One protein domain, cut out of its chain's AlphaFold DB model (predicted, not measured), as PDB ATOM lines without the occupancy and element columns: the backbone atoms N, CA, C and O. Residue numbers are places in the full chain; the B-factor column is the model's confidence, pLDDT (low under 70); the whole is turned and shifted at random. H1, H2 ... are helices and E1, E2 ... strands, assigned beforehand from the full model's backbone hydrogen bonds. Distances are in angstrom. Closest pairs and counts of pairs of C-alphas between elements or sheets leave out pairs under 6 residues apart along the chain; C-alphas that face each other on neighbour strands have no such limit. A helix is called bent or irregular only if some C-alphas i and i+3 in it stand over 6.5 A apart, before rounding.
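AT A GLANCE: This is residues 12 to 94 of the 94 residues of an uncharacterized protein of Methanoculleus bourgensis (UniProt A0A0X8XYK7). Look for two layers, one a parallel four-stranded sheet and the other the helices H1 and H2, which cover one face of that sheet and leave its other face bare. The 83 printed residues run E1 E2 H1 E3 H2 E4, sheet order E1 E2 E3 E4, class mixed. The whole is compact, radius of gyration of the C-alphas 11.6 A, spanning 32 by 23 by 19 A.

HOW THE PARTS SIT: Start at E1, residues 12 to 14, parallel to E2, residues 27 to 32; N 12 and O 29 are within hydrogen-bond range at 2.8 A. E2 is parallel to E3, residues 62 to 67, with N 30 and O 64 at 2.8 A; E3 is parallel to E4, residues 91 to 93, with N 92 and O 63 at 3.0 A. H1, residues 45 to 58, is on the sheet over E2, height 10.6 A; its closest C-alphas to E2, Ile 55 and Val 28, are 7.3 A apart. H2, residues 70 to 84, on the same face, is over E3 and, only just, E4, with 3 C-alphas; it is irregular, C-alphas 71 and 74 being 7.6 A apart. H1 and H2 touch, closest C-alphas Leu 48 and Met 80 at 6.1 A, a steep tilt of 54 degrees, the same way. E2, H1, E3 and E3, H2, E4 are strand-helix-strand units, parallel neighbours with a helix between, with right-handed crossovers. O i to N i+4 pairs are within range throughout H1, and 9 of 11 in H2.

IN THESE COORDINATES: Find C-alpha 12 at (-43.539, -11.625, -39.855), where E1 begins. E2 is 16.2 A long, H1 20.0 A, E3 16.6 A and H2 22.1 A; E4 ends at C-alpha 93, (-40.177, -19.291, -51.093).

THE WHOLE: The printed part has no cut; links E1 to E2 and E2 to H1 are long. Look for pLDDT under 70 at residues 86 to 91 and 94.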
ATOM      1  N   SER A  12     -42.916 -12.692 -39.080       97.69
ATOM      2  CA  SER A  12     -43.539 -11.625 -39.855       97.69
ATOM      3  C   SER A  12     -44.857 -12.117 -40.449       97.69
ATOM      4  O   SER A  12     -44.974 -13.281 -40.841       97.69
ATOM      5  N   VAL A  13     -45.846 -11.233 -40.522       97.56
ATOM      6  CA  VAL A  13     -47.207 -11.560 -40.959       97.56
ATOM      7  C   VAL A  13     -47.740 -10.461 -41.868       97.56
ATOM      8  O   VAL A  13     -47.555  -9.273 -41.599       97.56
ATOM      9  N   ASP A  14     -48.450 -10.880 -42.910       97.69
ATOM     10  CA  ASP A  14     -49.465 -10.055 -43.557       97.69
ATOM     11  C   ASP A  14     -50.813 -10.778 -43.454       97.69
ATOM     12  O   ASP A  14     -50.941 -11.910 -43.922       97.69
ATOM     13  N   SER A  15     -51.772 -10.165 -42.764       96.81
ATOM     14  CA  SER A  15     -53.124 -10.677 -42.520       96.81
ATOM     15  C   SER A  15     -54.142  -9.518 -42.510       96.81
ATOM     16  O   SER A  15     -53.725  -8.352 -42.511       96.81
ATOM     17  N   PRO A  16     -55.465  -9.777 -42.438       96.25
ATOM     18  CA  PRO A  16     -56.460  -8.706 -42.315       96.25
ATOM     19  C   PRO A  16     -56.219  -7.798 -41.100       96.25
ATOM     20  O   PRO A  16     -56.363  -6.581 -41.204       96.25
ATOM     21  N   ASP A  17     -55.786  -8.389 -39.983       95.44
ATOM     22  CA  ASP A  17     -55.552  -7.697 -38.710       95.44
ATOM     23  C   ASP A  17     -54.152  -7.070 -38.614       95.44
ATOM     24  O   ASP A  17     -53.937  -6.100 -37.884       95.44
ATOM     25  N   PHE A  18     -53.178  -7.619 -39.346       93.56
ATOM     26  CA  PHE A  18     -51.775  -7.219 -39.270       93.56
ATOM     27  C   PHE A  18     -51.188  -7.086 -40.668       93.56
ATOM     28  O   PHE A  18     -50.628  -8.031 -41.218       93.56
ATOM     29  N   ARG A  19     -51.289  -5.886 -41.239       93.75
ATOM     30  CA  ARG A  19     -50.750  -5.606 -42.571       93.75
ATOM     31  C   ARG A  19     -49.262  -5.284 -42.514       93.75
ATOM     32  O   ARG A  19     -48.816  -4.492 -41.686       93.75
ATOM     33  N   GLU A  20     -48.514  -5.877 -43.437       93.56
ATOM     34  CA  GLU A  20     -47.129  -5.528 -43.770       93.56
ATOM     35  C   GLU A  20     -46.136  -5.573 -42.606       93.56
ATOM     36  O   GLU A  20     -45.139  -4.839 -42.581       93.56
ATOM     37  N   ARG A  21     -46.385  -6.451 -41.636       95.88
ATOM     38  CA  ARG A  21     -45.594  -6.542 -40.416       95.88
ATOM     39  C   ARG A  21     -44.374  -7.425 -40.646       95.88
ATOM     40  O   ARG A  21     -44.401  -8.621 -40.369       95.88
ATOM     41  N   VAL A  22     -43.309  -6.806 -41.156       97.00
ATOM     42  CA  VAL A  22     -42.007  -7.440 -41.405       97.00
ATOM     43  C   VAL A  22     -41.016  -7.056 -40.309       97.00
ATOM     44  O   VAL A  22     -40.723  -5.878 -40.109       97.00
ATOM     45  N   PHE A  23     -40.505  -8.051 -39.588       96.25
ATOM     46  CA  PHE A  23     -39.525  -7.860 -38.523       96.25
ATOM     47  C   PHE A  23     -38.090  -7.880 -39.055       96.25
ATOM     48  O   PHE A  23     -37.759  -8.639 -39.963       96.25
ATOM     49  N   GLN A  24     -37.242  -7.048 -38.454       93.69
ATOM     50  CA  GLN A  24     -35.803  -6.994 -38.716       93.69
ATOM     51  C   GLN A  24     -35.093  -8.212 -38.103       93.69
ATOM     52  O   GLN A  24     -35.497  -8.695 -37.044       93.69
ATOM     53  N   GLY A  25     -34.001  -8.656 -38.726       91.31
ATOM     54  CA  GLY A  25     -33.127  -9.708 -38.200       91.31
ATOM     55  C   GLY A  25     -32.307 -10.382 -39.298       91.31
ATOM     56  O   GLY A  25     -32.575 -10.194 -40.482       91.31
ATOM     57  N   ASP A  26     -31.333 -11.206 -38.907       91.12
ATOM     58  CA  ASP A  26     -30.495 -11.947 -39.869       91.12
ATOM     59  C   ASP A  26     -31.287 -12.948 -40.713       91.12
ATOM     60  O   ASP A  26     -30.862 -13.335 -41.801       91.12
ATOM     61  N   ALA A  27     -32.436 -13.387 -40.204       93.06
ATOM     62  CA  ALA A  27     -33.388 -14.193 -40.938       93.06
ATOM     63  C   ALA A  27     -34.756 -13.520 -40.889       93.06
ATOM     64  O   ALA A  27     -35.254 -13.189 -39.813       93.06
ATOM     65  N   VAL A  28     -35.382 -13.380 -42.054       95.75
ATOM     66  CA  VAL A  28     -36.792 -13.003 -42.151       95.75
ATOM     67  C   VAL A  28     -37.613 -14.271 -42.334       95.75
ATOM     68  O   VAL A  28     -37.346 -15.065 -43.234       95.75
ATOM     69  N   TYR A  29     -38.630 -14.445 -41.496       96.56
ATOM     70  CA  TYR A  29     -39.634 -15.493 -41.650       96.56
ATOM     71  C   TYR A  29     -41.000 -14.830 -41.828       96.56
ATOM     72  O   TYR A  29     -41.508 -14.233 -40.883       96.56
ATOM     73  N   LEU A  30     -41.579 -14.900 -43.027       97.62
ATOM     74  CA  LEU A  30     -42.816 -14.213 -43.408       97.62
ATOM     75  C   LEU A  30     -43.917 -15.211 -43.761       97.62
ATOM     76  O   LEU A  30     -43.707 -16.104 -44.580       97.62
ATOM     77  N   ARG A  31     -45.105 -15.025 -43.178       97.69
ATOM     78  CA  ARG A  31     -46.324 -15.752 -43.546       97.69
ATOM     79  C   ARG A  31     -47.359 -14.803 -44.140       97.69
ATOM     80  O   ARG A  31     -47.809 -13.866 -43.482       97.69
ATOM     81  N   MET A  32     -47.731 -15.077 -45.384       97.56
ATOM     82  CA  MET A  32     -48.685 -14.298 -46.166       97.56
ATOM     83  C   MET A  32     -50.060 -14.954 -46.056       97.56
ATOM     84  O   MET A  32     -50.298 -16.014 -46.636       97.56
ATOM     85  N   HIS A  33     -50.950 -14.362 -45.266       96.94
ATOM     86  CA  HIS A  33     -52.271 -14.909 -44.973       96.94
ATOM     87  C   HIS A  33     -53.383 -14.296 -45.826       96.94
ATOM     88  O   HIS A  33     -54.446 -14.884 -45.891       96.94
ATOM     89  N   GLY A  34     -53.171 -13.170 -46.495       95.31
ATOM     90  CA  GLY A  34     -54.219 -12.437 -47.213       95.31
ATOM     91  C   GLY A  34     -54.751 -11.232 -46.435       95.31
ATOM     92  O   GLY A  34     -54.332 -10.987 -45.310       95.31
ATOM     93  N   ARG A  35     -55.621 -10.422 -47.044       94.00
ATOM     94  CA  ARG A  35     -55.976  -9.077 -46.569       94.00
ATOM     95  C   ARG A  35     -57.469  -8.798 -46.579       94.00
ATOM     96  O   ARG A  35     -57.879  -7.954 -45.778       94.00
ATOM     97  N   GLU A  36     -58.265  -9.433 -47.449       90.00
ATOM     98  CA  GLU A  36     -59.724  -9.311 -47.349       90.00
ATOM     99  C   GLU A  36     -60.279 -10.202 -46.244       90.00
ATOM    100  O   GLU A  36     -61.169  -9.763 -45.531       90.00
ATOM    101  N   ASP A  37     -59.738 -11.413 -46.089       90.69
ATOM    102  CA  ASP A  37     -60.012 -12.321 -44.972       90.69
ATOM    103  C   ASP A  37     -58.777 -13.192 -44.692       90.69
ATOM    104  O   ASP A  37     -57.825 -13.248 -45.477       90.69
ATOM    105  N   TRP A  38     -58.773 -13.903 -43.563       92.38
ATOM    106  CA  TRP A  38     -57.725 -14.885 -43.307       92.38
ATOM    107  C   TRP A  38     -57.734 -15.958 -44.396       92.38
ATOM    108  O   TRP A  38     -58.764 -16.544 -44.728       92.38
ATOM    109  N   TYR A  39     -56.550 -16.223 -44.928       92.56
ATOM    110  CA  TYR A  39     -56.283 -17.166 -46.010       92.56
ATOM    111  C   TYR A  39     -56.961 -16.797 -47.343       92.56
ATOM    112  O   TYR A  39     -57.093 -17.651 -48.221       92.56
ATOM    113  N   ARG A  40     -57.378 -15.535 -47.517       93.31
ATOM    114  CA  ARG A  40     -58.015 -15.041 -48.742       93.31
ATOM    115  C   ARG A  40     -57.445 -13.683 -49.127       93.31
ATOM    116  O   ARG A  40     -57.603 -12.724 -48.378       93.31
ATOM    117  N   HIS A  41     -56.754 -13.678 -50.267       96.25
ATOM    118  CA  HIS A  41     -56.313 -12.519 -51.054       96.25
ATOM    119  C   HIS A  41     -55.540 -13.038 -52.246       96.25
ATOM    120  O   HIS A  41     -54.768 -13.982 -52.079       96.25
ATOM    121  N   ASP A  42     -55.698 -12.425 -53.410       96.81
ATOM    122  CA  ASP A  42     -54.723 -12.586 -54.480       96.81
ATOM    123  C   ASP A  42     -53.815 -11.361 -54.471       96.81
ATOM    124  O   ASP A  42     -54.259 -10.248 -54.755       96.81
ATOM    125  N   TYR A  43     -52.569 -11.547 -54.033       97.38
ATOM    126  CA  TYR A  43     -51.659 -10.423 -53.888       97.38
ATOM    127  C   TYR A  43     -51.307  -9.872 -55.260       97.38
ATOM    128  O   TYR A  43     -50.838 -10.580 -56.147       97.38
ATOM    129  N   THR A  44     -51.473  -8.568 -55.411       97.38
ATOM    130  CA  THR A  44     -51.049  -7.893 -56.632       97.38
ATOM    131  C   THR A  44     -49.523  -7.896 -56.741       97.38
ATOM    132  O   THR A  44     -48.807  -7.850 -55.735       97.38
ATOM    133  N   ASP A  45     -49.007  -7.844 -57.968       97.25
ATOM    134  CA  ASP A  45     -47.568  -7.724 -58.235       97.25
ATOM    135  C   ASP A  45     -46.925  -6.560 -57.466       97.25
ATOM    136  O   ASP A  45     -45.803  -6.678 -56.974       97.25
ATOM    137  N   ALA A  46     -47.649  -5.445 -57.320       97.69
ATOM    138  CA  ALA A  46     -47.197  -4.273 -56.577       97.69
ATOM    139  C   ALA A  46     -47.088  -4.540 -55.066       97.69
ATOM    140  O   ALA A  46     -46.115  -4.119 -54.438       97.69
ATOM    141  N   GLU A  47     -48.044  -5.267 -54.478       97.81
ATOM    142  CA  GLU A  47     -47.975  -5.675 -53.071       97.81
ATOM    143  C   GLU A  47     -46.783  -6.608 -52.837       97.81
ATOM    144  O   GLU A  47     -45.987  -6.379 -51.923       97.81
ATOM    145  N   LEU A  48     -46.608  -7.618 -53.696       97.81
ATOM    146  CA  LEU A  48     -45.482  -8.552 -53.612       97.81
ATOM    147  C   LEU A  48     -44.133  -7.837 -53.793       97.81
ATOM    148  O   LEU A  48     -43.193  -8.109 -53.043       97.81
ATOM    149  N   ALA A  49     -44.042  -6.891 -54.733       97.00
ATOM    150  CA  ALA A  49     -42.855  -6.060 -54.928       97.00
ATOM    151  C   ALA A  49     -42.537  -5.225 -53.680       97.00
ATOM    152  O   ALA A  49     -41.385  -5.191 -53.250       97.00
ATOM    153  N   GLY A  50     -43.556  -4.652 -53.031       97.50
ATOM    154  CA  GLY A  50     -43.395  -3.923 -51.773       97.50
ATOM    155  C   GLY A  50     -42.811  -4.788 -50.649       97.50
ATOM    156  O   GLY A  50     -41.915  -4.346 -49.927       97.50
ATOM    157  N   PHE A  51     -43.253  -6.042 -50.519       97.62
ATOM    158  CA  PHE A  51     -42.648  -6.989 -49.571       97.62
ATOM    159  C   PHE A  51     -41.208  -7.333 -49.936       97.62
ATOM    160  O   PHE A  51     -40.335  -7.316 -49.066       97.62
ATOM    161  N   ARG A  52     -40.948  -7.611 -51.214       95.62
ATOM    162  CA  ARG A  52     -39.601  -7.891 -51.713       95.62
ATOM    163  C   ARG A  52     -38.642  -6.740 -51.410       95.62
ATOM    164  O   ARG A  52     -37.537  -6.997 -50.936       95.62
ATOM    165  N   ASP A  53     -39.063  -5.498 -51.622       96.12
ATOM    166  CA  ASP A  53     -38.248  -4.308 -51.363       96.12
ATOM    167  C   ASP A  53     -37.970  -4.114 -49.872       96.12
ATOM    168  O   ASP A  53     -36.828  -3.862 -49.490       96.12
ATOM    169  N   LYS A  54     -38.973  -4.322 -49.010       96.31
ATOM    170  CA  LYS A  54     -38.786  -4.291 -47.551       96.31
ATOM    171  C   LYS A  54     -37.785  -5.342 -47.081       96.31
ATOM    172  O   LYS A  54     -36.883  -5.024 -46.314       96.31
ATOM    173  N   ILE A  55     -37.920  -6.581 -47.555       95.62
ATOM    174  CA  ILE A  55     -37.004  -7.673 -47.203       95.62
ATOM    175  C   ILE A  55     -35.593  -7.378 -47.723       95.62
ATOM    176  O   ILE A  55     -34.623  -7.567 -46.995       95.62
ATOM    177  N   ALA A  56     -35.460  -6.867 -48.948       93.69
ATOM    178  CA  ALA A  56     -34.165  -6.486 -49.506       93.69
ATOM    179  C   ALA A  56     -33.500  -5.349 -48.710       93.69
ATOM    180  O   ALA A  56     -32.291  -5.391 -48.501       93.69
ATOM    181  N   ALA A  57     -34.278  -4.376 -48.232       95.00
ATOM    182  CA  ALA A  57     -33.785  -3.281 -47.399       95.00
ATOM    183  C   ALA A  57     -33.334  -3.740 -45.999       95.00
ATOM    184  O   ALA A  57     -32.414  -3.148 -45.443       95.00
ATOM    185  N   ILE A  58     -33.946  -4.795 -45.442       94.62
ATOM    186  CA  ILE A  58     -33.472  -5.451 -44.207       94.62
ATOM    187  C   ILE A  58     -32.097  -6.096 -44.435       94.62
ATOM    188  O   ILE A  58     -31.266  -6.114 -43.531       94.62
ATOM    189  N   GLY A  59     -31.855  -6.621 -45.640       92.88
ATOM    190  CA  GLY A  59     -30.623  -7.325 -45.988       92.88
ATOM    191  C   GLY A  59     -30.363  -8.579 -45.140       92.88
ATOM    192  O   GLY A  59     -29.239  -8.730 -44.657       92.88
ATOM    193  N   PRO A  60     -31.357  -9.467 -44.923       92.56
ATOM    194  CA  PRO A  60     -31.144 -10.672 -44.134       92.56
ATOM    195  C   PRO A  60     -30.222 -11.645 -44.877       92.56
ATOM    196  O   PRO A  60     -30.189 -11.678 -46.109       92.56
ATOM    197  N   GLU A  61     -29.535 -12.511 -44.135       91.25
ATOM    198  CA  GLU A  61     -28.784 -13.625 -44.721       91.25
ATOM    199  C   GLU A  61     -29.713 -14.613 -45.432       91.25
ATOM    200  O   GLU A  61     -29.335 -15.234 -46.425       91.25
ATOM    201  N   ARG A  62     -30.916 -14.810 -44.877       90.69
ATOM    202  CA  ARG A  62     -31.916 -15.758 -45.376       90.69
ATOM    203  C   ARG A  62     -33.318 -15.185 -45.234       90.69
ATOM    204  O   ARG A  62     -33.660 -14.584 -44.216       90.69
ATOM    205  N   ALA A  63     -34.153 -15.422 -46.237       94.12
ATOM    206  CA  ALA A  63     -35.569 -15.089 -46.182       94.12
ATOM    207  C   ALA A  63     -36.400 -16.335 -46.491       94.12
ATOM    208  O   ALA A  63     -36.196 -16.992 -47.514       94.12
ATOM    209  N   TYR A  64     -37.329 -16.639 -45.589       95.06
ATOM    210  CA  TYR A  64     -38.292 -17.722 -45.706       95.06
ATOM    211  C   TYR A  64     -39.681 -17.107 -45.843       95.06
ATOM    212  O   TYR A  64     -40.162 -16.457 -44.912       95.06
ATOM    213  N   ILE A  65     -40.309 -17.274 -47.003       96.56
ATOM    214  CA  ILE A  65     -41.606 -16.662 -47.308       96.56
ATOM    215  C   ILE A  65     -42.597 -17.781 -47.600       96.56
ATOM    216  O   ILE A  65     -42.372 -18.553 -48.526       96.56
ATOM    217  N   PHE A  66     -43.668 -17.849 -46.810       96.50
ATOM    218  CA  PHE A  66     -44.710 -18.865 -46.916       96.50
ATOM    219  C   PHE A  66     -46.037 -18.238 -47.321       96.50
ATOM    220  O   PHE A  66     -46.570 -17.387 -46.595       96.50
ATOM    221  N   PHE A  67     -46.595 -18.693 -48.439       97.31
ATOM    222  CA  PHE A  67     -47.924 -18.283 -48.883       97.31
ATOM    223  C   PHE A  67     -48.991 -19.219 -48.322       97.31
ATOM    224  O   PHE A  67     -48.973 -20.424 -48.538       97.31
ATOM    225  N   ASN A  68     -49.929 -18.653 -47.566       94.75
ATOM    226  CA  ASN A  68     -50.986 -19.390 -46.880       94.75
ATOM    227  C   ASN A  68     -52.382 -18.846 -47.236       94.75
ATOM    228  O   ASN A  68     -53.328 -19.006 -46.478       94.75
ATOM    229  N   ASN A  69     -52.518 -18.176 -48.378       93.94
ATOM    230  CA  ASN A  69     -53.733 -17.530 -48.884       93.94
ATOM    231  C   ASN A  69     -54.555 -18.434 -49.827       93.94
ATOM    232  O   ASN A  69     -55.049 -17.994 -50.867       93.94
ATOM    233  N   ASN A  70     -54.694 -19.713 -49.456       91.88
ATOM    234  CA  ASN A  70     -55.493 -20.726 -50.154       91.88
ATOM    235  C   ASN A  70     -55.257 -20.754 -51.677       91.88
ATOM    236  O   ASN A  70     -54.159 -21.057 -52.134       91.88
ATOM    237  N   HIS A  71     -56.291 -20.468 -52.471       90.06
ATOM    238  CA  HIS A  71     -56.309 -20.700 -53.916       90.06
ATOM    239  C   HIS A  71     -55.222 -19.947 -54.686       90.06
ATOM    240  O   HIS A  71     -54.784 -20.432 -55.725       90.06
ATOM    241  N   ALA A  72     -54.760 -18.807 -54.171       92.81
ATOM    242  CA  ALA A  72     -53.782 -17.970 -54.852       92.81
ATOM    243  C   ALA A  72     -52.328 -18.246 -54.414       92.81
ATOM    244  O   ALA A  72     -51.404 -17.604 -54.915       92.81
ATOM    245  N   MET A  73     -52.088 -19.181 -53.481       95.31
ATOM    246  CA  MET A  73     -50.768 -19.347 -52.851       95.31
ATOM    247  C   MET A  73     -49.652 -19.678 -53.852       95.31
ATOM    248  O   MET A  73     -48.564 -19.112 -53.777       95.31
ATOM    249  N   LEU A  74     -49.927 -20.552 -54.827       95.69
ATOM    250  CA  LEU A  74     -48.921 -21.035 -55.773       95.69
ATOM    251  C   LEU A  74     -48.466 -19.933 -56.733       95.69
ATOM    252  O   LEU A  74     -47.269 -19.779 -56.986       95.69
ATOM    253  N   ASP A  75     -49.414 -19.175 -57.279       96.50
ATOM    254  CA  ASP A  75     -49.107 -18.122 -58.243       96.50
ATOM    255  C   ASP A  75     -48.413 -16.942 -57.559       96.50
ATOM    256  O   ASP A  75     -47.400 -16.451 -58.069       96.50
ATOM    257  N   ASN A  76     -48.837 -16.600 -56.340       97.19
ATOM    258  CA  ASN A  76     -48.171 -15.596 -55.516       97.19
ATOM    259  C   ASN A  76     -46.736 -15.996 -55.135       97.19
ATOM    260  O   ASN A  76     -45.808 -15.199 -55.301       97.19
ATOM    261  N   ALA A  77     -46.510 -17.251 -54.727       96.06
ATOM    262  CA  ALA A  77     -45.170 -17.775 -54.448       96.06
ATOM    263  C   ALA A  77     -44.261 -17.717 -55.684       96.06
ATOM    264  O   ALA A  77     -43.107 -17.279 -55.617       96.06
ATOM    265  N   ARG A  78     -44.789 -18.102 -56.852       95.06
ATOM    266  CA  ARG A  78     -44.062 -18.040 -58.126       95.06
ATOM    267  C   ARG A  78     -43.731 -16.612 -58.536       95.06
ATOM    268  O   ARG A  78     -42.627 -16.391 -59.034       95.06
ATOM    269  N   MET A  79     -44.655 -15.668 -58.371       96.31
ATOM    270  CA  MET A  79     -44.404 -14.258 -58.667       96.31
ATOM    271  C   MET A  79     -43.330 -13.695 -57.732       96.31
ATOM    272  O   MET A  79     -42.345 -13.126 -58.202       96.31
ATOM    273  N   MET A  80     -43.436 -13.956 -56.428       95.94
ATOM    274  CA  MET A  80     -42.426 -13.555 -55.448       95.94
ATOM    275  C   MET A  80     -41.030 -14.098 -55.801       95.94
ATOM    276  O   MET A  80     -40.050 -13.351 -55.790       95.94
ATOM    277  N   LEU A  81     -40.928 -15.367 -56.209       93.19
ATOM    278  CA  LEU A  81     -39.660 -15.949 -56.658       93.19
ATOM    279  C   LEU A  81     -39.092 -15.232 -57.899       93.19
ATOM    280  O   LEU A  81     -37.882 -15.020 -57.986       93.19
ATOM    281  N   ARG A  82     -39.943 -14.818 -58.850       93.62
ATOM    282  CA  ARG A  82     -39.506 -14.020 -60.012       93.62
ATOM    283  C   ARG A  82     -38.977 -12.650 -59.585       93.62
ATOM    284  O   ARG A  82     -37.945 -12.230 -60.098       93.62
ATOM    285  N   LEU A  83     -39.638 -11.987 -58.633       93.69
ATOM    286  CA  LEU A  83     -39.253 -10.658 -58.141       93.69
ATOM    287  C   LEU A  83     -37.886 -10.640 -57.439       93.69
ATOM    288  O   LEU A  83     -37.189  -9.617 -57.480       93.69
ATOM    289  N   PHE A  84     -37.500 -11.744 -56.797       89.44
ATOM    290  CA  PHE A  84     -36.182 -11.890 -56.177       89.44
ATOM    291  C   PHE A  84     -35.088 -12.403 -57.127       89.44
ATOM    292  O   PHE A  84     -33.910 -12.186 -56.828       89.44
ATOM    293  N   GLY A  85     -35.462 -13.028 -58.249       83.06
ATOM    294  CA  GLY A  85     -34.548 -13.700 -59.176       83.06
ATOM    295  C   GLY A  85     -34.101 -15.080 -58.673       83.06
ATOM    296  O   GLY A  85     -34.060 -15.335 -57.472       83.06
ATOM    297  N   ARG A  86     -33.758 -15.995 -59.594       64.06
ATOM    298  CA  ARG A  86     -33.363 -17.383 -59.260       64.06
ATOM    299  C   ARG A  86     -31.949 -17.524 -58.676       64.06
ATOM    300  O   ARG A  86     -31.640 -18.578 -58.135       64.06
ATOM    301  N   ASP A  87     -31.132 -16.476 -58.736       57.81
ATOM    302  CA  ASP A  87     -29.686 -16.574 -58.486       57.81
ATOM    303  C   ASP A  87     -29.257 -16.069 -57.096       57.81
ATOM    304  O   ASP A  87     -28.076 -15.811 -56.864       57.81
ATOM    305  N   ARG A  88     -30.192 -15.912 -56.145       59.06
ATOM    306  CA  ARG A  88     -29.862 -15.505 -54.769       59.06
ATOM    307  C   ARG A  88     -29.684 -16.717 -53.842       59.06
ATOM    308  O   ARG A  88     -30.689 -17.310 -53.441       59.06
ATOM    309  N   PRO A  89     -28.446 -17.077 -53.445       53.06
ATOM    310  CA  PRO A  89     -28.240 -18.088 -52.413       53.06
ATOM    311  C   PRO A  89     -28.871 -17.623 -51.089       53.06
ATOM    312  O   PRO A  89     -28.666 -16.488 -50.672       53.06
ATOM    313  N   GLY A  90     -29.658 -18.492 -50.441       63.00
ATOM    314  CA  GLY A  90     -30.274 -18.230 -49.129       63.00
ATOM    315  C   GLY A  90     -31.755 -17.822 -49.137       63.00
ATOM    316  O   GLY A  90     -32.347 -17.692 -48.065       63.00
ATOM    317  N   LEU A  91     -32.378 -17.659 -50.309       66.38
ATOM    318  CA  LEU A  91     -33.815 -17.400 -50.424       66.38
ATOM    319  C   LEU A  91     -34.603 -18.704 -50.587       66.38
ATOM    320  O   LEU A  91     -34.321 -19.492 -51.489       66.38
ATOM    321  N   ALA A  92     -35.630 -18.896 -49.759       70.88
ATOM    322  CA  ALA A  92     -36.579 -19.991 -49.908       70.88
ATOM    323  C   ALA A  92     -38.020 -19.453 -49.873       70.88
ATOM    324  O   ALA A  92     -38.447 -18.850 -48.888       70.88
ATOM    325  N   VAL A  93     -38.761 -19.667 -50.961       70.50
ATOM    326  CA  VAL A  93     -40.177 -19.291 -51.093       70.50
ATOM    327  C   VAL A  93     -40.987 -20.577 -51.226       70.50
ATOM    328  O   VAL A  93     -40.680 -21.381 -52.110       70.50
ATOM    329  N   TRP A  94     -41.972 -20.772 -50.349       61.81
ATOM    330  CA  TRP A  94     -42.793 -21.984 -50.252       61.81
ATOM    331  C   TRP A  94     -44.288 -21.663 -50.249       61.81
ATOM    332  O   TRP A  94     -44.691 -20.618 -49.686       61.81
TER     333      TRP A  94